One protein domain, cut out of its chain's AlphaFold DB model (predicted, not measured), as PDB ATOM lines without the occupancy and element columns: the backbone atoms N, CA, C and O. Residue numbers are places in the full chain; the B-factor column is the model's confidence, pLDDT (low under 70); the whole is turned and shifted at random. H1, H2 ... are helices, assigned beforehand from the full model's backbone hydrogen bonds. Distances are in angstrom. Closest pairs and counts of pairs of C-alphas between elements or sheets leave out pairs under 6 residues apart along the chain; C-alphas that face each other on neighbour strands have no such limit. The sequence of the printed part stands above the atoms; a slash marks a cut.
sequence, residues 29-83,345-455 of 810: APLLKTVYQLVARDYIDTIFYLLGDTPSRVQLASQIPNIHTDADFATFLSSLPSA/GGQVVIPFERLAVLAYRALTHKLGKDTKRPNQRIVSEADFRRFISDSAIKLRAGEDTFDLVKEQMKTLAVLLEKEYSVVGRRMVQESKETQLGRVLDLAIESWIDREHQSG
ATOM      1  N   ALA A  29     -37.303 -36.148   3.526       85.50
ATOM      2  CA  ALA A  29     -38.444 -36.522   2.695       85.50
ATOM      3  C   ALA A  29     -39.076 -37.875   3.069       85.50
ATOM      4  O   ALA A  29     -40.301 -37.929   3.127       85.50
ATOM      5  N   PRO A  30     -38.321 -38.952   3.394       83.88
ATOM      6  CA  PRO A  30     -38.936 -40.218   3.794       83.88
ATOM      7  C   PRO A  30     -39.835 -40.098   5.029       83.88
ATOM      8  O   PRO A  30     -40.893 -40.712   5.059       83.88
ATOM      9  N   LEU A  31     -39.426 -39.314   6.031       87.56
ATOM     10  CA  LEU A  31     -40.184 -39.150   7.270       87.56
ATOM     11  C   LEU A  31     -41.352 -38.189   7.092       87.56
ATOM     12  O   LEU A  31     -42.465 -38.513   7.489       87.56
ATOM     13  N   LEU A  32     -41.104 -37.017   6.506       89.81
ATOM     14  CA  LEU A  32     -42.126 -35.978   6.387       89.81
ATOM     15  C   LEU A  32     -43.257 -36.410   5.456       89.81
ATOM     16  O   LEU A  32     -44.416 -36.254   5.826       89.81
ATOM     17  N   LYS A  33     -42.938 -37.088   4.344       91.56
ATOM     18  CA  LYS A  33     -43.937 -37.760   3.503       91.56
ATOM     19  C   LYS A  33     -44.850 -38.658   4.338       91.56
ATOM     20  O   LYS A  33     -46.066 -38.527   4.257       91.56
ATOM     21  N   THR A  34     -44.274 -39.564   5.132       89.50
ATOM     22  CA  THR A  34     -45.060 -40.473   5.978       89.50
ATOM     23  C   THR A  34     -45.900 -39.698   6.984       89.50
ATOM     24  O   THR A  34     -47.075 -40.001   7.130       89.50
ATOM     25  N   VAL A  35     -45.351 -38.665   7.628       89.81
ATOM     26  CA  VAL A  35     -46.105 -37.825   8.567       89.81
ATOM     27  C   VAL A  35     -47.321 -37.194   7.887       89.81
ATOM     28  O   VAL A  35     -48.423 -37.391   8.383       89.81
ATOM     29  N   TYR A  36     -47.181 -36.525   6.737       89.31
ATOM     30  CA  TYR A  36     -48.341 -35.928   6.056       89.31
ATOM     31  C   TYR A  36     -49.377 -36.972   5.642       89.31
ATOM     32  O   TYR A  36     -50.574 -36.743   5.785       89.31
ATOM     33  N   GLN A  37     -48.929 -38.130   5.156       91.12
ATOM     34  CA  GLN A  37     -49.824 -39.213   4.756       91.12
ATOM     35  C   GLN A  37     -50.592 -39.799   5.947       91.12
ATOM     36  O   GLN A  37     -51.781 -40.080   5.818       91.12
ATOM     37  N   LEU A  38     -49.943 -39.953   7.105       87.75
ATOM     38  CA  LEU A  38     -50.590 -40.406   8.338       87.75
ATOM     39  C   LEU A  38     -51.565 -39.360   8.884       87.75
ATOM     40  O   LEU A  38     -52.650 -39.717   9.321       87.75
ATOM     41  N   VAL A  39     -51.224 -38.073   8.807       83.56
ATOM     42  CA  VAL A  39     -52.128 -36.989   9.217       83.56
ATOM     43  C   VAL A  39     -53.344 -36.891   8.286       83.56
ATOM     44  O   VAL A  39     -54.468 -36.726   8.750       83.56
ATOM     45  N   ALA A  40     -53.145 -37.025   6.972       84.19
ATOM     46  CA  ALA A  40     -54.243 -37.088   6.008       84.19
ATOM     47  C   ALA A  40     -55.140 -38.308   6.264       84.19
ATOM     48  O   ALA A  40     -56.361 -38.210   6.171       84.19
ATOM     49  N   ARG A  41     -54.538 -39.446   6.631       84.81
ATOM     50  CA  ARG A  41     -55.271 -40.647   7.032       84.81
ATOM     51  C   ARG A  41     -56.072 -40.420   8.312       84.81
ATOM     52  O   ARG A  41     -57.249 -40.737   8.295       84.81
ATOM     53  N   ASP A  42     -55.501 -39.786   9.337       78.19
ATOM     54  CA  ASP A  42     -56.234 -39.390  10.551       78.19
ATOM     55  C   ASP A  42     -57.461 -38.548  10.226       78.19
ATOM     56  O   ASP A  42     -58.512 -38.725  10.833       78.19
ATOM     57  N   TYR A  43     -57.335 -37.646   9.256       76.69
ATOM     58  CA  TYR A  43     -58.433 -36.794   8.834       76.69
ATOM     59  C   TYR A  43     -59.579 -37.601   8.212       76.69
ATOM     60  O   TYR A  43     -60.729 -37.479   8.633       76.69
ATOM     61  N   ILE A  44     -59.261 -38.473   7.253       77.19
ATOM     62  CA  ILE A  44     -60.254 -39.346   6.615       77.19
ATOM     63  C   ILE A  44     -60.843 -40.329   7.626       77.19
ATOM     64  O   ILE A  44     -62.054 -40.512   7.662       77.19
ATOM     65  N   ASP A  45     -60.008 -40.939   8.461       74.12
ATOM     66  CA  ASP A  45     -60.437 -41.917   9.452       74.12
ATOM     67  C   ASP A  45     -61.292 -41.272  10.542       74.12
ATOM     68  O   ASP A  45     -62.181 -41.938  11.045       74.12
ATOM     69  N   THR A  46     -61.096 -39.991  10.868       70.75
ATOM     70  CA  THR A  46     -61.988 -39.250  11.778       70.75
ATOM     71  C   THR A  46     -63.351 -39.009  11.130       70.75
ATOM     72  O   THR A  46     -64.374 -39.281  11.749       70.75
ATOM     73  N   ILE A  47     -63.382 -38.566   9.867       69.81
ATOM     74  CA  ILE A  47     -64.642 -38.336   9.134       69.81
ATOM     75  C   ILE A  47     -65.427 -39.636   8.959       69.81
ATOM     76  O   ILE A  47     -66.637 -39.666   9.158       69.81
ATOM     77  N   PHE A  48     -64.740 -40.711   8.577       66.00
ATOM     78  CA  PHE A  48     -65.346 -42.000   8.256       66.00
ATOM     79  C   PHE A  48     -65.211 -43.024   9.383       66.00
ATOM     80  O   PHE A  48     -65.396 -44.218   9.138       66.00
ATOM     81  N   TYR A  49     -64.921 -42.581  10.613       64.81
ATOM     82  CA  TYR A  49     -64.688 -43.468  11.758       64.81
ATOM     83  C   TYR A  49     -65.849 -44.445  11.946       64.81
ATOM     84  O   TYR A  49     -65.656 -45.655  12.053       64.81
ATOM     85  N   LEU A  50     -67.065 -43.902  11.898       52.44
ATOM     86  CA  LEU A  50     -68.319 -44.642  12.016       52.44
ATOM     87  C   LEU A  50     -68.683 -45.359  10.702       52.44
ATOM     88  O   LEU A  50     -69.335 -46.393  10.661       52.44
ATOM     89  N   LEU A  51     -68.214 -44.866   9.567       55.62
ATOM     90  CA  LEU A  51     -68.739 -45.273   8.264       55.62
ATOM     91  C   LEU A  51     -68.018 -46.492   7.676       55.62
ATOM     92  O   LEU A  51     -68.567 -47.196   6.824       55.62
ATOM     93  N   GLY A  52     -66.821 -46.827   8.161       61.94
ATOM     94  CA  GLY A  52     -66.043 -47.948   7.627       61.94
ATOM     95  C   GLY A  52     -65.581 -47.678   6.188       61.94
ATOM     96  O   GLY A  52     -65.287 -46.539   5.846       61.94
ATOM     97  N   ASP A  53     -65.464 -48.704   5.342       63.00
ATOM     98  CA  ASP A  53     -64.976 -48.572   3.953       63.00
ATOM     99  C   ASP A  53     -66.100 -48.219   2.969       63.00
ATOM    100  O   ASP A  53     -66.465 -49.011   2.100       63.00
ATOM    101  N   THR A  54     -66.684 -47.029   3.108       68.38
ATOM    102  CA  THR A  54     -67.660 -46.557   2.118       68.38
ATOM    103  C   THR A  54     -66.972 -46.130   0.813       68.38
ATOM    104  O   THR A  54     -65.786 -45.770   0.830       68.38
ATOM    105  N   PRO A  55     -67.676 -46.134  -0.338       73.50
ATOM    106  CA  PRO A  55     -67.115 -45.673  -1.612       73.50
ATOM    107  C   PRO A  55     -66.483 -44.278  -1.512       73.50
ATOM    108  O   PRO A  55     -65.402 -44.034  -2.051       73.50
ATOM    109  N   SER A  56     -67.120 -43.399  -0.741       74.56
ATOM    110  CA  SER A  56     -66.678 -42.037  -0.455       74.56
ATOM    111  C   SER A  56     -65.345 -41.998   0.297       74.56
ATOM    112  O   SER A  56     -64.433 -41.256  -0.086       74.56
ATOM    113  N   ARG A  57     -65.172 -42.863   1.310       77.38
ATOM    114  CA  ARG A  57     -63.885 -43.031   2.002       77.38
ATOM    115  C   ARG A  57     -62.800 -43.503   1.045       77.38
ATOM    116  O   ARG A  57     -61.712 -42.931   1.034       77.38
ATOM    117  N   VAL A  58     -63.081 -44.528   0.237       78.88
ATOM    118  CA  VAL A  58     -62.115 -45.102  -0.717       78.88
ATOM    119  C   VAL A  58     -61.658 -44.046  -1.723       78.88
ATOM    120  O   VAL A  58     -60.463 -43.923  -1.998       78.88
ATOM    121  N   GLN A  59     -62.591 -43.243  -2.233       82.06
ATOM    122  CA  GLN A  59     -62.292 -42.158  -3.161       82.06
ATOM    123  C   GLN A  59     -61.369 -41.105  -2.535       82.06
ATOM    124  O   GLN A  59     -60.366 -40.739  -3.150       82.06
ATOM    125  N   LEU A  60     -61.653 -40.641  -1.317       80.31
ATOM    126  CA  LEU A  60     -60.803 -39.663  -0.628       80.31
ATOM    127  C   LEU A  60     -59.438 -40.262  -0.250       80.31
ATOM    128  O   LEU A  60     -58.398 -39.640  -0.476       80.31
ATOM    129  N   ALA A  61     -59.411 -41.504   0.236       83.12
ATOM    130  CA  ALA A  61     -58.184 -42.202   0.616       83.12
ATOM    131  C   ALA A  61     -57.255 -42.454  -0.581       83.12
ATOM    132  O   ALA A  61     -56.032 -42.462  -0.419       83.12
ATOM    133  N   SER A  62     -57.807 -42.588  -1.792       86.44
ATOM    134  CA  SER A  62     -57.030 -42.746  -3.030       86.44
ATOM    135  C   SER A  62     -56.124 -41.548  -3.350       86.44
ATOM    136  O   SER A  62     -55.178 -41.686  -4.126       86.44
ATOM    137  N   GLN A  63     -56.364 -40.391  -2.724       87.69
ATOM    138  CA  GLN A  63     -55.558 -39.184  -2.898       87.69
ATOM    139  C   GLN A  63     -54.312 -39.166  -1.995       87.69
ATOM    140  O   GLN A  63     -53.303 -38.568  -2.367       87.69
ATOM    141  N   ILE A  64     -54.335 -39.868  -0.849       88.19
ATOM    142  CA  ILE A  64     -53.239 -39.889   0.143       88.19
ATOM    143  C   ILE A  64     -51.879 -40.284  -0.461       88.19
ATOM    144  O   ILE A  64     -50.877 -39.633  -0.144       88.19
ATOM    145  N   PRO A  65     -51.771 -41.312  -1.331       89.56
ATOM    146  CA  PRO A  65     -50.488 -41.705  -1.908       89.56
ATOM    147  C   PRO A  65     -49.772 -40.586  -2.673       89.56
ATOM    148  O   PRO A  65     -48.543 -40.629  -2.747       89.56
ATOM    149  N   ASN A  66     -50.509 -39.593  -3.181       89.62
ATOM    150  CA  ASN A  66     -49.972 -38.459  -3.939       89.62
ATOM    151  C   ASN A  66     -49.412 -37.341  -3.041       89.62
ATOM    152  O   ASN A  66     -48.804 -36.403  -3.545       89.62
ATOM    153  N   ILE A  67     -49.584 -37.438  -1.719       88.88
ATOM    154  CA  ILE A  67     -49.072 -36.456  -0.762       88.88
ATOM    155  C   ILE A  67     -47.591 -36.747  -0.501       88.88
ATOM    156  O   ILE A  67     -47.237 -37.796   0.053       88.88
ATOM    157  N   HIS A  68     -46.705 -35.845  -0.924       86.31
ATOM    158  CA  HIS A  68     -45.255 -35.970  -0.732       86.31
ATOM    159  C   HIS A  68     -44.641 -34.783   0.007       86.31
ATOM    160  O   HIS A  68     -43.607 -34.940   0.659       86.31
ATOM    161  N   THR A  69     -45.282 -33.624  -0.081       86.19
ATOM    162  CA  THR A  69     -44.815 -32.348   0.455       86.19
ATOM    163  C   THR A  69     -45.922 -31.639   1.238       86.19
ATOM    164  O   THR A  69     -47.098 -31.983   1.122       86.19
ATOM    165  N   ASP A  70     -45.547 -30.608   1.995       81.88
ATOM    166  CA  ASP A  70     -46.492 -29.709   2.670       81.88
ATOM    167  C   ASP A  70     -47.479 -29.044   1.687       81.88
ATOM    168  O   ASP A  70     -48.668 -28.925   1.971       81.88
ATOM    169  N   ALA A  71     -47.025 -28.701   0.475       84.06
ATOM    170  CA  ALA A  71     -47.882 -28.123  -0.562       84.06
ATOM    171  C   ALA A  71     -48.943 -29.117  -1.074       84.06
ATOM    172  O   ALA A  71     -50.103 -28.741  -1.270       84.06
ATOM    173  N   ASP A  72     -48.570 -30.390  -1.252       88.19
ATOM    174  CA  ASP A  72     -49.524 -31.445  -1.622       88.19
ATOM    175  C   ASP A  72     -50.549 -31.653  -0.502       88.19
ATOM    176  O   ASP A  72     -51.742 -31.805  -0.763       88.19
ATOM    177  N   PHE A  73     -50.091 -31.615   0.753       85.69
ATOM    178  CA  PHE A  73     -50.947 -31.763   1.924       85.69
ATOM    179  C   PHE A  73     -51.947 -30.601   2.058       85.69
ATOM    180  O   PHE A  73     -53.138 -30.836   2.250       85.69
ATOM    181  N   ALA A  74     -51.511 -29.354   1.861       83.19
ATOM    182  CA  ALA A  74     -52.395 -28.185   1.847       83.19
ATOM    183  C   ALA A  74     -53.435 -28.240   0.710       83.19
ATOM    184  O   ALA A  74     -54.595 -27.853   0.893       83.19
ATOM    185  N   THR A  75     -53.034 -28.757  -0.456       86.62
ATOM    186  CA  THR A  75     -53.938 -28.979  -1.594       86.62
ATOM    187  C   THR A  75     -54.987 -30.041  -1.264       86.62
ATOM    188  O   THR A  75     -56.172 -29.815  -1.499       86.62
ATOM    189  N   PHE A  76     -54.572 -31.161  -0.662       86.38
ATOM    190  CA  PHE A  76     -55.482 -32.197  -0.173       86.38
ATOM    191  C   PHE A  76     -56.498 -31.622   0.820       86.38
ATOM    192  O   PHE A  76     -57.698 -31.813   0.632       86.38
ATOM    193  N   LEU A  77     -56.046 -30.841   1.809       79.38
ATOM    194  CA  LEU A  77     -56.942 -30.235   2.796       79.38
ATOM    195  C   LEU A  77     -57.993 -29.314   2.160       79.38
ATOM    196  O   LEU A  77     -59.144 -29.295   2.580       79.38
ATOM    197  N   SER A  78     -57.604 -28.577   1.120       80.81
ATOM    198  CA  SER A  78     -58.502 -27.667   0.401       80.81
ATOM    199  C   SER A  78     -59.507 -28.390  -0.508       80.81
ATOM    200  O   SER A  78     -60.467 -27.772  -0.958       80.81
ATOM    201  N   SER A  79     -59.280 -29.673  -0.811       81.38
ATOM    202  CA  SER A  79     -60.146 -30.490  -1.676       81.38
ATOM    203  C   SER A  79     -61.271 -31.215  -0.929       81.38
ATOM    204  O   SER A  79     -62.116 -31.850  -1.559       81.38
ATOM    205  N   LEU A  80     -61.270 -31.152   0.403       76.12
ATOM    206  CA  LEU A  80     -62.235 -31.856   1.238       76.12
ATOM    207  C   LEU A  80     -63.615 -31.175   1.189       76.12
ATOM    208  O   LEU A  80     -63.674 -29.943   1.199       76.12
ATOM    209  N   PRO A  81     -64.720 -31.947   1.168       74.50
ATOM    210  CA  PRO A  81     -66.067 -31.380   1.192       74.50
ATOM    211  C   PRO A  81     -66.372 -30.671   2.520       74.50
ATOM    212  O   PRO A  81     -65.762 -30.961   3.553       74.50
ATOM    213  N   SER A  82     -67.345 -29.759   2.504       73.69
ATOM    214  CA  SER A  82     -67.870 -29.124   3.720       73.69
ATOM    215  C   SER A  82     -68.564 -30.135   4.645       73.69
ATOM    216  O   SER A  82     -68.956 -31.222   4.222       73.69
ATOM    217  N   ALA A  83     -68.767 -29.775   5.919       69.88
ATOM    218  CA  ALA A  83     -69.423 -30.651   6.896       69.88
ATOM    219  C   ALA A  83     -70.844 -31.073   6.461       69.88
ATOM    220  O   ALA A  83     -71.230 -32.226   6.643       69.88
ATOM    221  N   GLY A 345     -62.406 -25.383   9.228       48.91
ATOM    222  CA  GLY A 345     -61.096 -24.758   9.435       48.91
ATOM    223  C   GLY A 345     -60.266 -25.275  10.620       48.91
ATOM    224  O   GLY A 345     -59.374 -24.560  11.078       48.91
ATOM    225  N   GLY A 346     -60.509 -26.491  11.126       48.44
ATOM    226  CA  GLY A 346     -59.645 -27.115  12.136       48.44
ATOM    227  C   GLY A 346     -58.181 -27.220  11.675       48.44
ATOM    228  O   GLY A 346     -57.857 -28.009  10.792       48.44
ATOM    229  N   GLN A 347     -57.280 -26.430  12.272       53.16
ATOM    230  CA  GLN A 347     -55.837 -26.549  12.041       53.16
ATOM    231  C   GLN A 347     -55.341 -27.887  12.592       53.16
ATOM    232  O   GLN A 347     -55.264 -28.077  13.805       53.16
ATOM    233  N   VAL A 348     -54.969 -28.806  11.703       58.66
ATOM    234  CA  VAL A 348     -54.275 -30.027  12.108       58.66
ATOM    235  C   VAL A 348     -52.824 -29.673  12.425       58.66
ATOM    236  O   VAL A 348     -52.079 -29.215  11.560       58.66
ATOM    237  N   VAL A 349     -52.427 -29.842  13.687       68.62
ATOM    238  CA  VAL A 349     -51.085 -29.487  14.165       68.62
ATOM    239  C   VAL A 349     -50.202 -30.728  14.158       68.62
ATOM    240  O   VAL A 349     -50.407 -31.649  14.945       68.62
ATOM    241  N   ILE A 350     -49.179 -30.745  13.304       80.19
ATOM    242  CA  ILE A 350     -48.137 -31.776  13.355       80.19
ATOM    243  C   ILE A 350     -47.323 -31.575  14.648       80.19
ATOM    244  O   ILE A 350     -46.779 -30.483  14.850       80.19
ATOM    245  N   PRO A 351     -47.169 -32.595  15.519       83.06
ATOM    246  CA  PRO A 351     -46.453 -32.468  16.790       83.06
ATOM    247  C   PRO A 351     -44.925 -32.491  16.588       83.06
ATOM    248  O   PRO A 351     -44.220 -33.377  17.082       83.06
ATOM    249  N   PHE A 352     -44.386 -31.501  15.862       86.75
ATOM    250  CA  PHE A 352     -42.968 -31.418  15.482       86.75
ATOM    251  C   PHE A 352     -42.014 -31.502  16.677       86.75
ATOM    252  O   PHE A 352     -40.928 -32.070  16.563       86.75
ATOM    253  N   GLU A 353     -42.415 -30.995  17.843       86.44
ATOM    254  CA  GLU A 353     -41.619 -31.092  19.062       86.44
ATOM    255  C   GLU A 353     -41.412 -32.536  19.531       86.44
ATOM    256  O   GLU A 353     -40.287 -32.921  19.862       86.44
ATOM    257  N   ARG A 354     -42.472 -33.349  19.555       84.19
ATOM    258  CA  ARG A 354     -42.387 -34.759  19.958       84.19
ATOM    259  C   ARG A 354     -41.739 -35.602  18.864       84.19
ATOM    260  O   ARG A 354     -40.900 -36.452  19.163       84.19
ATOM    261  N   LEU A 355     -42.018 -35.292  17.597       86.06
ATOM    262  CA  LEU A 355     -41.335 -35.907  16.458       86.06
ATOM    263  C   LEU A 355     -39.815 -35.670  16.514       86.06
ATOM    264  O   LEU A 355     -39.030 -36.587  16.273       86.06
ATOM    265  N   ALA A 356     -39.383 -34.468  16.908       86.69
ATOM    266  CA  ALA A 356     -37.971 -34.153  17.105       86.69
ATOM    267  C   ALA A 356     -37.326 -34.966  18.236       86.69
ATOM    268  O   ALA A 356     -36.151 -35.317  18.124       86.69
ATOM    269  N   VAL A 357     -38.067 -35.296  19.305       81.69
ATOM    270  CA  VAL A 357     -37.576 -36.197  20.366       81.69
ATOM    271  C   VAL A 357     -37.243 -37.561  19.775       81.69
ATOM    272  O   VAL A 357     -36.130 -38.048  19.978       81.69
ATOM    273  N   LEU A 358     -38.167 -38.152  19.014       79.81
ATOM    274  CA  LEU A 358     -37.963 -39.459  18.388       79.81
ATOM    275  C   LEU A 358     -36.812 -39.435  17.374       79.81
ATOM    276  O   LEU A 358     -35.920 -40.280  17.430       79.81
ATOM    277  N   ALA A 359     -36.774 -38.428  16.500       82.44
ATOM    278  CA  ALA A 359     -35.719 -38.260  15.500       82.44
ATOM    279  C   ALA A 359     -34.328 -38.086  16.132       82.44
ATOM    280  O   ALA A 359     -33.358 -38.708  15.694       82.44
ATOM    281  N   TYR A 360     -34.227 -37.290  17.197       80.94
ATOM    282  CA  TYR A 360     -32.983 -37.110  17.943       80.94
ATOM    283  C   TYR A 360     -32.537 -38.400  18.636       80.94
ATOM    284  O   TYR A 360     -31.366 -38.764  18.557       80.94
ATOM    285  N   ARG A 361     -33.468 -39.121  19.275       76.31
ATOM    286  CA  ARG A 361     -33.187 -40.403  19.940       76.31
ATOM    287  C   ARG A 361     -32.744 -41.485  18.952       76.31
ATOM    288  O   ARG A 361     -31.794 -42.209  19.241       76.31
ATOM    289  N   ALA A 362     -33.366 -41.564  17.774       74.81
ATOM    290  CA  ALA A 362     -32.955 -42.486  16.712       74.81
ATOM    291  C   ALA A 362     -31.500 -42.231  16.280       74.81
ATOM    292  O   ALA A 362     -30.688 -43.156  16.184       74.81
ATOM    293  N   LEU A 363     -31.135 -40.956  16.111       75.12
ATOM    294  CA  LEU A 363     -29.762 -40.560  15.805       75.12
ATOM    295  C   LEU A 363     -28.783 -40.949  16.913       75.12
ATOM    296  O   LEU A 363     -27.767 -41.578  16.631       75.12
ATOM    297  N   THR A 364     -29.054 -40.606  18.171       74.19
ATOM    298  CA  THR A 364     -28.116 -40.869  19.276       74.19
ATOM    299  C   THR A 364     -27.943 -42.365  19.553       74.19
ATOM    300  O   THR A 364     -26.819 -42.814  19.808       74.19
ATOM    301  N   HIS A 365     -29.011 -43.153  19.394       69.00
ATOM    302  CA  HIS A 365     -28.995 -44.607  19.544       69.00
ATOM    303  C   HIS A 365     -28.021 -45.281  18.571       69.00
ATOM    304  O   HIS A 365     -27.114 -45.998  19.000       69.00
ATOM    305  N   LYS A 366     -28.148 -45.012  17.263       65.94
ATOM    306  CA  LYS A 366     -27.264 -45.591  16.234       65.94
ATOM    307  C   LYS A 366     -25.795 -45.213  16.458       65.94
ATOM    308  O   LYS A 366     -24.884 -45.940  16.063       65.94
ATOM    309  N   LEU A 367     -25.562 -44.077  17.114       67.44
ATOM    310  CA  LEU A 367     -24.241 -43.568  17.465       67.44
ATOM    311  C   LEU A 367     -23.682 -44.122  18.777       67.44
ATOM    312  O   LEU A 367     -22.506 -43.893  19.062       67.44
ATOM    313  N   GLY A 368     -24.488 -44.832  19.570       64.19
ATOM    314  CA  GLY A 368     -24.104 -45.297  20.901       64.19
ATOM    315  C   GLY A 368     -23.770 -44.155  21.863       64.19
ATOM    316  O   GLY A 368     -22.941 -44.341  22.752       64.19
ATOM    317  N   LYS A 369     -24.361 -42.972  21.655       67.12
ATOM    318  CA  LYS A 369     -24.171 -41.790  22.499       67.12
ATOM    319  C   LYS A 369     -25.416 -41.588  23.348       67.12
ATOM    320  O   LYS A 369     -26.522 -41.619  22.824       67.12
ATOM    321  N   ASP A 370     -25.229 -41.358  24.638       60.56
ATOM    322  CA  ASP A 370     -26.309 -40.938  25.524       60.56
ATOM    323  C   ASP A 370     -26.198 -39.425  25.715       60.56
ATOM    324  O   ASP A 370     -25.218 -38.926  26.276       60.56
ATOM    325  N   THR A 371     -27.137 -38.672  25.148       60.69
ATOM    326  CA  THR A 371     -27.114 -37.209  25.196       60.69
ATOM    327  C   THR A 371     -28.485 -36.674  25.563       60.69
ATOM    328  O   THR A 371     -29.503 -37.042  24.976       60.69
ATOM    329  N   LYS A 372     -28.516 -35.754  26.531       63.31
ATOM    330  CA  LYS A 372     -29.728 -34.999  26.856       63.31
ATOM    331  C   LYS A 372     -30.106 -34.121  25.663       63.31
ATOM    332  O   LYS A 372     -29.245 -33.435  25.109       63.31
ATOM    333  N   ARG A 373     -31.392 -34.130  25.293       65.88
ATOM    334  CA  ARG A 373     -31.926 -33.263  24.235       65.88
ATOM    335  C   ARG A 373     -31.588 -31.797  24.566       65.88
ATOM    336  O   ARG A 373     -31.839 -31.372  25.695       65.88
ATOM    337  N   PRO A 374     -31.048 -31.016  23.614       62.38
ATOM    338  CA  PRO A 374     -30.909 -29.574  23.777       62.38
ATOM    339  C   PRO A 374     -32.274 -28.928  24.044       62.38
ATOM    340  O   PRO A 374     -33.262 -29.282  23.399       62.38
ATOM    341  N   ASN A 375     -32.336 -27.976  24.976       66.75
ATOM    342  CA  ASN A 375     -33.576 -27.277  25.307       66.75
ATOM    343  C   ASN A 375     -33.894 -26.242  24.211       66.75
ATOM    344  O   ASN A 375     -33.454 -25.096  24.279       66.75
ATOM    345  N   GLN A 376     -34.583 -26.682  23.158       75.75
ATOM    346  CA  GLN A 376     -34.986 -25.861  22.017       75.75
ATOM    347  C   GLN A 376     -36.455 -26.129  21.693       75.75
ATOM    348  O   GLN A 376     -36.851 -27.283  21.500       75.75
ATOM    349  N   ARG A 377     -37.241 -25.049  21.619       82.81
ATOM    350  CA  ARG A 377     -38.649 -25.075  21.215       82.81
ATOM    351  C   ARG A 377     -38.735 -25.331  19.706       82.81
ATOM    352  O   ARG A 377     -38.035 -24.668  18.946       82.81
ATOM    353  N   ILE A 378     -39.561 -26.291  19.297       85.88
ATOM    354  CA  ILE A 378     -39.717 -26.718  17.898       85.88
ATOM    355  C   ILE A 378     -41.204 -26.651  17.567       85.88
ATOM    356  O   ILE A 378     -41.975 -27.448  18.092       85.88
ATOM    357  N   VAL A 379     -41.610 -25.687  16.740       84.00
ATOM    358  CA  VAL A 379     -43.032 -25.446  16.424       84.00
ATOM    359  C   VAL A 379     -43.346 -25.564  14.937       84.00
ATOM    360  O   VAL A 379     -44.512 -25.567  14.562       84.00
ATOM    361  N   SER A 380     -42.321 -25.672  14.093       85.56
ATOM    362  CA  SER A 380     -42.454 -25.748  12.641       85.56
ATOM    363  C   SER A 380     -41.570 -26.841  12.042       85.56
ATOM    364  O   SER A 380     -40.605 -27.306  12.658       85.56
ATOM    365  N   GLU A 381     -41.859 -27.209  10.797       87.06
ATOM    366  CA  GLU A 381     -41.009 -28.104  10.014       87.06
ATOM    367  C   GLU A 381     -39.593 -27.542   9.832       87.06
ATOM    368  O   GLU A 381     -38.609 -28.280   9.920       87.06
ATOM    369  N   ALA A 382     -39.470 -26.226   9.628       85.38
ATOM    370  CA  ALA A 382     -38.182 -25.554   9.505       85.38
ATOM    371  C   ALA A 382     -37.345 -25.699  10.790       85.38
ATOM    372  O   ALA A 382     -36.158 -26.035  10.720       85.38
ATOM    373  N   ASP A 383     -37.971 -25.533  11.963       85.81
ATOM    374  CA  ASP A 383     -37.313 -25.754  13.257       85.81
ATOM    375  C   ASP A 383     -36.870 -27.209  13.419       85.81
ATOM    376  O   ASP A 383     -35.753 -27.467  13.871       85.81
ATOM    377  N   PHE A 384     -37.724 -28.161  13.025       89.75
ATOM    378  CA  PHE A 384     -37.428 -29.592  13.075       89.75
ATOM    379  C   PHE A 384     -36.211 -29.941  12.204       89.75
ATOM    380  O   PHE A 384     -35.234 -30.512  12.699       89.75
ATOM    381  N   ARG A 385     -36.234 -29.546  10.923       89.12
ATOM    382  CA  ARG A 385     -35.153 -29.803   9.954       89.12
ATOM    383  C   ARG A 385     -33.824 -29.236  10.447       89.12
ATOM    384  O   ARG A 385     -32.798 -29.923  10.401       89.12
ATOM    385  N   ARG A 386     -33.847 -28.004  10.964       85.75
ATOM    386  CA  ARG A 386     -32.669 -27.336  11.526       85.75
ATOM    387  C   ARG A 386     -32.148 -28.060  12.765       85.75
ATOM    388  O   ARG A 386     -30.969 -28.397  12.819       85.75
ATOM    389  N   PHE A 387     -33.019 -28.349  13.731       87.19
ATOM    390  CA  PHE A 387     -32.644 -29.000  14.985       87.19
ATOM    391  C   PHE A 387     -31.977 -30.363  14.762       87.19
ATOM    392  O   PHE A 387     -30.953 -30.662  15.387       87.19
ATOM    393  N   ILE A 388     -32.527 -31.187  13.866       85.81
ATOM    394  CA  ILE A 388     -31.984 -32.518  13.582       85.81
ATOM    395  C   ILE A 388     -30.655 -32.435  12.827       85.81
ATOM    396  O   ILE A 388     -29.717 -33.152  13.183       85.81
ATOM    397  N   SER A 389     -30.535 -31.525  11.859       83.38
ATOM    398  CA  SER A 389     -29.280 -31.300  11.127       83.38
ATOM    399  C   SER A 389     -28.163 -30.819  12.060       83.38
ATOM    400  O   SER A 389     -27.092 -31.428  12.108       83.38
ATOM    401  N   ASP A 390     -28.436 -29.805  12.887       82.50
ATOM    402  CA  ASP A 390     -27.484 -29.271  13.870       82.50
ATOM    403  C   ASP A 390     -27.075 -30.339  14.892       82.50
ATOM    404  O   ASP A 390     -25.911 -30.433  15.291       82.50
ATOM    405  N   SER A 391     -28.029 -31.167  15.324       81.50
ATOM    406  CA  SER A 391     -27.773 -32.278  16.240       81.50
ATOM    407  C   SER A 391     -26.880 -33.340  15.606       81.50
ATOM    408  O   SER A 391     -25.931 -33.788  16.246       81.50
ATOM    409  N   ALA A 392     -27.135 -33.719  14.353       78.62
ATOM    410  CA  ALA A 392     -26.331 -34.704  13.639       78.62
ATOM    411  C   ALA A 392     -24.879 -34.232  13.460       78.62
ATOM    412  O   ALA A 392     -23.959 -34.984  13.781       78.62
ATOM    413  N   ILE A 393     -24.677 -32.968  13.064       79.69
ATOM    414  CA  ILE A 393     -23.348 -32.345  12.929       79.69
ATOM    415  C   ILE A 393     -22.615 -32.310  14.280       79.69
ATOM    416  O   ILE A 393     -21.442 -32.667  14.372       79.69
ATOM    417  N   LYS A 394     -23.301 -31.944  15.373       77.81
ATOM    418  CA  LYS A 394     -22.704 -31.962  16.725       77.81
ATOM    419  C   LYS A 394     -22.347 -33.374  17.189       77.81
ATOM    420  O   LYS A 394     -21.371 -33.569  17.912       77.81
ATOM    421  N   LEU A 395     -23.146 -34.368  16.805       73.50
ATOM    422  CA  LEU A 395     -22.935 -35.763  17.178       73.50
ATOM    423  C   LEU A 395     -21.863 -36.455  16.313       73.50
ATOM    424  O   LEU A 395     -21.282 -37.438  16.787       73.50
ATOM    425  N   ARG A 396     -21.555 -35.957  15.107       69.06
ATOM    426  CA  ARG A 396     -20.509 -36.470  14.203       69.06
ATOM    427  C   ARG A 396     -19.841 -35.350  13.386       69.06
ATOM    428  O   ARG A 396     -20.476 -34.727  12.550       69.06
ATOM    429  N   ALA A 397     -18.526 -35.186  13.539       50.56
ATOM    430  CA  ALA A 397     -17.709 -34.265  12.741       50.56
ATOM    431  C   ALA A 397     -17.085 -34.960  11.501       50.56
ATOM    432  O   ALA A 397     -15.866 -35.082  11.429       50.56
ATOM    433  N   GLY A 398     -17.890 -35.480  10.559       57.44
ATOM    434  CA  GLY A 398     -17.370 -36.170   9.357       57.44
ATOM    435  C   GLY A 398     -18.352 -36.293   8.175       57.44
ATOM    436  O   GLY A 398     -19.539 -35.994   8.327       57.44
ATOM    437  N   GLU A 399     -17.847 -36.744   7.013       53.78
ATOM    438  CA  GLU A 399     -18.507 -36.711   5.684       53.78
ATOM    439  C   GLU A 399     -19.792 -37.569   5.554       53.78
ATOM    440  O   GLU A 399     -20.697 -37.184   4.821       53.78
ATOM    441  N   ASP A 400     -19.971 -38.632   6.351       68.12
ATOM    442  CA  ASP A 400     -21.139 -39.549   6.280       68.12
ATOM    443  C   ASP A 400     -22.368 -39.114   7.116       68.12
ATOM    444  O   ASP A 400     -23.280 -39.901   7.398       68.12
ATOM    445  N   THR A 401     -22.399 -37.874   7.608       72.19
ATOM    446  CA  THR A 401     -23.422 -37.437   8.579       72.19
ATOM    447  C   THR A 401     -24.825 -37.374   7.966       72.19
ATOM    448  O   THR A 401     -25.793 -37.793   8.601       72.19
ATOM    449  N   PHE A 402     -24.950 -36.912   6.722       76.50
ATOM    450  CA  PHE A 402     -26.250 -36.755   6.061       76.50
ATOM    451  C   PHE A 402     -26.856 -38.081   5.586       76.50
ATOM    452  O   PHE A 402     -28.073 -38.253   5.676       76.50
ATOM    453  N   ASP A 403     -26.031 -39.046   5.173       76.19
ATOM    454  CA  ASP A 403     -26.495 -40.396   4.830       76.19
ATOM    455  C   ASP A 403     -27.017 -41.139   6.058       76.19
ATOM    456  O   ASP A 403     -28.075 -41.771   6.001       76.19
ATOM    457  N   LEU A 404     -26.340 -40.986   7.202       74.12
ATOM    458  CA  LEU A 404     -26.836 -41.498   8.473       74.12
ATOM    459  C   LEU A 404     -28.190 -40.875   8.833       74.12
ATOM    460  O   LEU A 404     -29.107 -41.602   9.214       74.12
ATOM    461  N   VAL A 405     -28.330 -39.549   8.721       79.06
ATOM    462  CA  VAL A 405     -29.606 -38.866   8.995       79.06
ATOM    463  C   VAL A 405     -30.700 -39.421   8.096       79.06
ATOM    464  O   VAL A 405     -31.745 -39.825   8.599       79.06
ATOM    465  N   LYS A 406     -30.445 -39.532   6.793       82.19
ATOM    466  CA  LYS A 406     -31.397 -40.089   5.832       82.19
ATOM    467  C   LYS A 406     -31.794 -41.532   6.169       82.19
ATOM    468  O   LYS A 406     -32.979 -41.865   6.125       82.19
ATOM    469  N   GLU A 407     -30.838 -42.384   6.550       75.12
ATOM    470  CA  GLU A 407     -31.098 -43.757   7.011       75.12
ATOM    471  C   GLU A 407     -31.987 -43.767   8.266       75.12
ATOM    472  O   GLU A 407     -32.946 -44.541   8.339       75.12
ATOM    473  N   GLN A 408     -31.710 -42.892   9.239       78.94
ATOM    474  CA  GLN A 408     -32.496 -42.800  10.472       78.94
ATOM    475  C   GLN A 408     -33.891 -42.204  10.242       78.94
ATOM    476  O   GLN A 408     -34.847 -42.672  10.851       78.94
ATOM    477  N   MET A 409     -34.054 -41.238   9.335       85.75
ATOM    478  CA  MET A 409     -35.372 -40.686   8.990       85.75
ATOM    479  C   MET A 409     -36.226 -41.719   8.257       85.75
ATOM    480  O   MET A 409     -37.396 -41.892   8.582       85.75
ATOM    481  N   LYS A 410     -35.631 -42.482   7.330       78.75
ATOM    482  CA  LYS A 410     -36.307 -43.617   6.682       78.75
ATOM    483  C   LYS A 410     -36.716 -44.687   7.694       78.75
ATOM    484  O   LYS A 410     -37.796 -45.256   7.587       78.75
ATOM    485  N   THR A 411     -35.850 -44.951   8.669       70.75
ATOM    486  CA  THR A 411     -36.138 -45.868   9.774       70.75
ATOM    487  C   THR A 411     -37.334 -45.375  10.580       70.75
ATOM    488  O   THR A 411     -38.314 -46.100  10.724       70.75
ATOM    489  N   LEU A 412     -37.287 -44.125  11.041       77.75
ATOM    490  CA  LEU A 412     -38.343 -43.517  11.838       77.75
ATOM    491  C   LEU A 412     -39.689 -43.501  11.098       77.75
ATOM    492  O   LEU A 412     -40.707 -43.781  11.717       77.75
ATOM    493  N   ALA A 413     -39.687 -43.263   9.783       82.88
ATOM    494  CA  ALA A 413     -40.884 -43.296   8.945       82.88
ATOM    495  C   ALA A 413     -41.615 -44.649   9.020       82.88
ATOM    496  O   ALA A 413     -42.791 -44.706   9.366       82.88
ATOM    497  N   VAL A 414     -40.894 -45.752   8.776       72.06
ATOM    498  CA  VAL A 414     -41.456 -47.116   8.816       72.06
ATOM    499  C   VAL A 414     -41.971 -47.469  10.213       72.06
ATOM    500  O   VAL A 414     -42.999 -48.128  10.358       72.06
ATOM    501  N   LEU A 415     -41.248 -47.047  11.254       71.69
ATOM    502  CA  LEU A 415     -41.641 -47.321  12.635       71.69
ATOM    503  C   LEU A 415     -42.905 -46.563  13.028       71.69
ATOM    504  O   LEU A 415     -43.793 -47.146  13.645       71.69
ATOM    505  N   LEU A 416     -42.983 -45.293  12.644       79.38
ATOM    506  CA  LEU A 416     -44.128 -44.442  12.920       79.38
ATOM    507  C   LEU A 416     -45.387 -44.966  12.225       79.38
ATOM    508  O   LEU A 416     -46.428 -45.025  12.860       79.38
ATOM    509  N   GLU A 417     -45.282 -45.425  10.975       79.00
ATOM    510  CA  GLU A 417     -46.399 -46.044  10.250       79.00
ATOM    511  C   GLU A 417     -46.908 -47.314  10.949       79.00
ATOM    512  O   GLU A 417     -48.109 -47.471  11.161       79.00
ATOM    513  N   LYS A 418     -46.000 -48.192  11.394       69.62
ATOM    514  CA  LYS A 418     -46.376 -49.413  12.121       69.62
ATOM    515  C   LYS A 418     -47.027 -49.107  13.468       69.62
ATOM    516  O   LYS A 418     -48.014 -49.740  13.837       69.62
ATOM    517  N   GLU A 419     -46.455 -48.170  14.215       72.75
ATOM    518  CA  GLU A 419     -46.979 -47.781  15.520       72.75
ATOM    519  C   GLU A 419     -48.342 -47.104  15.392       72.75
ATOM    520  O   GLU A 419     -49.263 -47.431  16.135       72.75
ATOM    521  N   TYR A 420     -48.490 -46.238  14.392       78.38
ATOM    522  CA  TYR A 420     -49.757 -45.636  14.017       78.38
ATOM    523  C   TYR A 420     -50.820 -46.704  13.738       78.38
ATOM    524  O   TYR A 420     -51.905 -46.649  14.309       78.38
ATOM    525  N   SER A 421     -50.503 -47.733  12.943       69.31
ATOM    526  CA  SER A 421     -51.438 -48.834  12.678       69.31
ATOM    527  C   SER A 421     -51.826 -49.614  13.939       69.31
ATOM    528  O   SER A 421     -52.974 -50.035  14.071       69.31
ATOM    529  N   VAL A 422     -50.896 -49.817  14.878       63.09
ATOM    530  CA  VAL A 422     -51.179 -50.490  16.159       63.09
ATOM    531  C   VAL A 422     -52.086 -49.637  17.045       63.09
ATOM    532  O   VAL A 422     -53.083 -50.145  17.557       63.09
ATOM    533  N   VAL A 423     -51.763 -48.354  17.217       68.88
ATOM    534  CA  VAL A 423     -52.546 -47.436  18.053       68.88
ATOM    535  C   VAL A 423     -53.925 -47.180  17.454       68.88
ATOM    536  O   VAL A 423     -54.905 -47.246  18.188       68.88
ATOM    537  N   GLY A 424     -54.024 -46.990  16.136       67.50
ATOM    538  CA  GLY A 424     -55.301 -46.824  15.439       67.50
ATOM    539  C   GLY A 424     -56.242 -48.010  15.667       67.50
ATOM    540  O   GLY A 424     -57.370 -47.820  16.113       67.50
ATOM    541  N   ARG A 425     -55.759 -49.249  15.482       62.78
ATOM    542  CA  ARG A 425     -56.553 -50.463  15.769       62.78
ATOM    543  C   ARG A 425     -56.994 -50.537  17.229       62.78
ATOM    544  O   ARG A 425     -58.152 -50.832  17.505       62.78
ATOM    545  N   ARG A 426     -56.089 -50.228  18.160       63.62
ATOM    546  CA  ARG A 426     -56.397 -50.220  19.593       63.62
ATOM    547  C   ARG A 426     -57.483 -49.199  19.941       63.62
ATOM    548  O   ARG A 426     -58.355 -49.503  20.746       63.62
ATOM    549  N   MET A 427     -57.454 -48.007  19.343       63.59
ATOM    550  CA  MET A 427     -58.479 -46.982  19.570       63.59
ATOM    551  C   MET A 427     -59.861 -47.429  19.083       63.59
ATOM    552  O   MET A 427     -60.829 -47.275  19.826       63.59
ATOM    553  N   VAL A 428     -59.926 -48.049  17.898       57.44
ATOM    554  CA  VAL A 428     -61.159 -48.645  17.348       57.44
ATOM    555  C   VAL A 428     -61.709 -49.723  18.293       57.44
ATOM    556  O   VAL A 428     -62.898 -49.735  18.605       57.44
ATOM    557  N   GLN A 429     -60.844 -50.604  18.805       51.31
ATOM    558  CA  GLN A 429     -61.232 -51.681  19.727       51.31
ATOM    559  C   GLN A 429     -61.708 -51.178  21.092       51.31
ATOM    560  O   GLN A 429     -62.645 -51.734  21.660       51.31
ATOM    561  N   GLU A 430     -61.075 -50.131  21.624       52.81
ATOM    562  CA  GLU A 430     -61.438 -49.526  22.912       52.81
ATOM    563  C   GLU A 430     -62.664 -48.592  22.811       52.81
ATOM    564  O   GLU A 430     -63.041 -47.994  23.817       52.81
ATOM    565  N   SER A 431     -63.276 -48.452  21.622       51.41
ATOM    566  CA  SER A 431     -64.417 -47.559  21.342       51.41
ATOM    567  C   SER A 431     -64.199 -46.119  21.828       51.41
ATOM    568  O   SER A 431     -65.133 -45.444  22.255       51.41
ATOM    569  N   LYS A 432     -62.950 -45.642  21.797       50.00
ATOM    570  CA  LYS A 432     -62.618 -44.273  22.202       50.00
ATOM    571  C   LYS A 432     -62.903 -43.322  21.048       50.00
ATOM    572  O   LYS A 432     -62.431 -43.569  19.944       50.00
ATOM    573  N   GLU A 433     -63.605 -42.222  21.325       50.69
ATOM    574  CA  GLU A 433     -63.818 -41.128  20.368       50.69
ATOM    575  C   GLU A 433     -62.482 -40.686  19.746       50.69
ATOM    576  O   GLU A 433     -61.554 -40.224  20.430       50.69
ATOM    577  N   THR A 434     -62.365 -40.865  18.431       49.78
ATOM    578  CA  THR A 434     -61.255 -40.362  17.625       49.78
ATOM    579  C   THR A 434     -61.436 -38.870  17.410       49.78
ATOM    580  O   THR A 434     -62.122 -38.443  16.493       49.78
ATOM    581  N   GLN A 435     -60.785 -38.067  18.249       54.81
ATOM    582  CA  GLN A 435     -60.575 -36.653  17.944       54.81
ATOM    583  C   GLN A 435     -59.561 -36.510  16.803       54.81
ATOM    584  O   GLN A 435     -58.556 -37.231  16.751       54.81
ATOM    585  N   LEU A 436     -59.797 -35.533  15.929       53.34
ATOM    586  CA  LEU A 436     -58.970 -35.245  14.759       53.34
ATOM    587  C   LEU A 436     -57.472 -35.103  15.103       53.34
ATOM    588  O   LEU A 436     -57.095 -34.292  15.949       53.34
ATOM    589  N   GLY A 437     -56.606 -35.873  14.427       55.34
ATOM    590  CA  GLY A 437     -55.138 -35.807  14.566       55.34
ATOM    591  C   GLY A 437     -54.558 -36.457  15.832       55.34
ATOM    592  O   GLY A 437     -53.362 -36.324  16.107       55.34
ATOM    593  N   ARG A 438     -55.384 -37.154  16.621       69.75
ATOM    594  CA  ARG A 438     -54.975 -37.743  17.903       69.75
ATOM    595  C   ARG A 438     -54.231 -39.070  17.760       69.75
ATOM    596  O   ARG A 438     -53.422 -39.383  18.630       69.75
ATOM    597  N   VAL A 439     -54.459 -39.854  16.702       75.62
ATOM    598  CA  VAL A 439     -53.832 -41.185  16.557       75.62
ATOM    599  C   VAL A 439     -52.333 -41.050  16.328       75.62
ATOM    600  O   VAL A 439     -51.560 -41.737  16.993       75.62
ATOM    601  N   LEU A 440     -51.900 -40.139  15.446       80.19
ATOM    602  CA  LEU A 440     -50.475 -39.875  15.247       80.19
ATOM    603  C   LEU A 440     -49.797 -39.406  16.540       80.19
ATOM    604  O   LEU A 440     -48.707 -39.870  16.876       80.19
ATOM    605  N   ASP A 441     -50.443 -38.501  17.268       78.06
ATOM    606  CA  ASP A 441     -49.895 -37.965  18.507       78.06
ATOM    607  C   ASP A 441     -49.796 -39.041  19.600       78.06
ATOM    608  O   ASP A 441     -48.739 -39.221  20.204       78.06
ATOM    609  N   LEU A 442     -50.843 -39.856  19.764       77.38
ATOM    610  CA  LEU A 442     -50.849 -41.011  20.662       77.38
ATOM    611  C   LEU A 442     -49.849 -42.090  20.240       77.38
ATOM    612  O   LEU A 442     -49.270 -42.740  21.104       77.38
ATOM    613  N   ALA A 443     -49.614 -42.296  18.944       77.50
ATOM    614  CA  ALA A 443     -48.582 -43.212  18.461       77.50
ATOM    615  C   ALA A 443     -47.187 -42.743  18.894       77.50
ATOM    616  O   ALA A 443     -46.378 -43.536  19.385       77.50
ATOM    617  N   ILE A 444     -46.929 -41.439  18.783       79.38
ATOM    618  CA  ILE A 444     -45.681 -40.818  19.232       79.38
ATOM    619  C   ILE A 444     -45.551 -40.888  20.764       79.38
ATOM    620  O   ILE A 444     -44.500 -41.294  21.263       79.38
ATOM    621  N   GLU A 445     -46.599 -40.547  21.519       78.00
ATOM    622  CA  GLU A 445     -46.619 -40.628  22.988       78.00
ATOM    623  C   GLU A 445     -46.450 -42.063  23.487       78.00
ATOM    624  O   GLU A 445     -45.587 -42.332  24.321       78.00
ATOM    625  N   SER A 446     -47.211 -43.009  22.931       72.31
ATOM    626  CA  SER A 446     -47.151 -44.421  23.307       72.31
ATOM    627  C   SER A 446     -45.748 -44.987  23.120       72.31
ATOM    628  O   SER A 446     -45.273 -45.784  23.932       72.31
ATOM    629  N   TRP A 447     -45.048 -44.551  22.073       69.81
ATOM    630  CA  TRP A 447     -43.645 -44.888  21.897       69.81
ATOM    631  C   TRP A 447     -42.777 -44.262  22.997       69.81
ATOM    632  O   TRP A 447     -42.066 -44.996  23.690       69.81
ATOM    633  N   ILE A 448     -42.858 -42.946  23.212       69.38
ATOM    634  CA  ILE A 448     -42.069 -42.240  24.237       69.38
ATOM    635  C   ILE A 448     -42.254 -42.873  25.631       69.38
ATOM    636  O   ILE A 448     -41.269 -43.084  26.344       69.38
ATOM    637  N   ASP A 449     -43.482 -43.236  25.999       67.44
ATOM    638  CA  ASP A 449     -43.814 -43.816  27.302       67.44
ATOM    639  C   ASP A 449     -43.278 -45.238  27.481       67.44
ATOM    640  O   ASP A 449     -42.726 -45.568  28.537       67.44
ATOM    641  N   ARG A 450     -43.365 -46.087  26.448       61.03
ATOM    642  CA  ARG A 450     -42.784 -47.442  26.498       61.03
ATOM    643  C   ARG A 450     -41.265 -47.410  26.646       61.03
ATOM    644  O   ARG A 450     -40.690 -48.285  27.298       61.03
ATOM    645  N   GLU A 451     -40.602 -46.406  26.081       58.91
ATOM    646  CA  GLU A 451     -39.172 -46.185  26.318       58.91
ATOM    647  C   GLU A 451     -38.894 -45.787  27.772       58.91
ATOM    648  O   GLU A 451     -38.005 -46.358  28.403       58.91
ATOM    649  N   HIS A 452     -39.681 -44.865  28.339       61.78
ATOM    650  CA  HIS A 452     -39.520 -44.449  29.735       61.78
ATOM    651  C   HIS A 452     -39.729 -45.607  30.721       61.78
ATOM    652  O   HIS A 452     -38.919 -45.784  31.630       61.78
ATOM    653  N   GLN A 453     -40.762 -46.428  30.526       52.62
ATOM    654  CA  GLN A 453     -41.061 -47.565  31.406       52.62
ATOM    655  C   GLN A 453     -40.010 -48.679  31.329       52.62
ATOM    656  O   GLN A 453     -39.732 -49.345  32.323       52.62
ATOM    657  N   SER A 454     -39.414 -48.896  30.153       50.19
ATOM    658  CA  SER A 454     -38.423 -49.961  29.954       50.19
ATOM    659  C   SER A 454     -36.994 -49.565  30.344       50.19
ATOM    660  O   SER A 454     -36.113 -50.430  30.371       50.19
ATOM    661  N   GLY A 455     -36.739 -48.282  30.643       43.69
ATOM    662  CA  GLY A 455     -35.411 -47.770  31.009       43.69
ATOM    663  C   GLY A 455     -34.355 -47.924  29.905       43.69
ATOM    664  O   GLY A 455     -33.164 -47.739  30.149       43.69
TER     665      GLY A 455
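This is residues 29 to 83 and 345 to 455 of the 810 residues of the protein "Elp3 domain-containing protein" of Candidatus Woesearchaeota archaeon CG10_big_fil_rev_8_21_14_0_10_36_11 (UniProt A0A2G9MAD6). Two long helices, H1 and H6, lie side by side along the longest axis as the core, with the pair H4 and H5 packed on H6 near its first residues and the short H2 and H3 packed on H1. H7 crosses the second half of H6 nearly at a right angle, and residues 449 to 455 stick out free. The printed part has 166 residues with seven named helices, H1 to H7 in order, and no named strand; the class is all helix. It is compact, with a radius of gyration of the C-alphas of 17.0 A and spans of 52 by 35 by 24 A.

H1, residues 29 to 47, is one of two hubs, touching four other helices. It touches H2, residues 55 to 61, with residues 41 to 44 alone; this is a helical hairpin at a shallow tilt of 26 degrees, and the closest C-alphas, of Ile 44 and Arg 57, are 6.9 A apart. With residues 36 to 40 alone it touches H3, residues 70 to 78, at a shallow tilt of 13 degrees, closest at the C-alphas of Tyr 36 and Phe 73, 6.4 A. With residues 30 to 38 alone H1 touches the other hub, H6, residues 401 to 429, the same way at a shallow tilt of 16 degrees; the closest C-alphas, of Leu 31 and Ala 413, are 4.5 A apart. H4, residues 352 to 366, touches H5, residues 381 to 395, the same way at a shallow tilt of 22 degrees, closest at the C-alphas of Ala 356 and Phe 384, 6.1 A. H4 touches H6 with residues 358 to 363 alone, at a steep tilt of 58 degrees, closest at the C-alphas of Ala 362 and Gln 408, 6.3 A. H7, residues 438 to 454, touches H6 about perpendicular at 75 degrees, closest at the C-alphas of Tyr 420 and Ala 443, 5.2 A. H1 is apart from H4 and H5. Every O i to N i+4 pair is within hydrogen-bond range in H2, H3, H4, H5, H6 and H7, and 14 of 15 are in H1.

H1 begins at C-alpha 29 (-38.444, -36.522, 2.695) and is 27.0 A long. H2 measures 9.8 A, H3 12.4 A, H4 21.2 A and H5 20.9 A. H6, the longest, measures 41.9 A from C-alpha 401 (-23.422, -37.437, 8.579). H7, 23.8 A, ends at C-alpha 454 (-38.423, -49.961, 29.954).

The two C-alphas farthest apart, of Pro 55 and Ala 397, are 52.7 A apart. Residues 84 to 344 are not printed, and C-alphas 83 and 345 are 10.5 A apart across the cut. The link from H4 to H5, residues 367 to 380, is long. Mean pLDDT of the printed part is 74.2; 58 residues are under 70, among them residues 421 to 438 and 447 to 455.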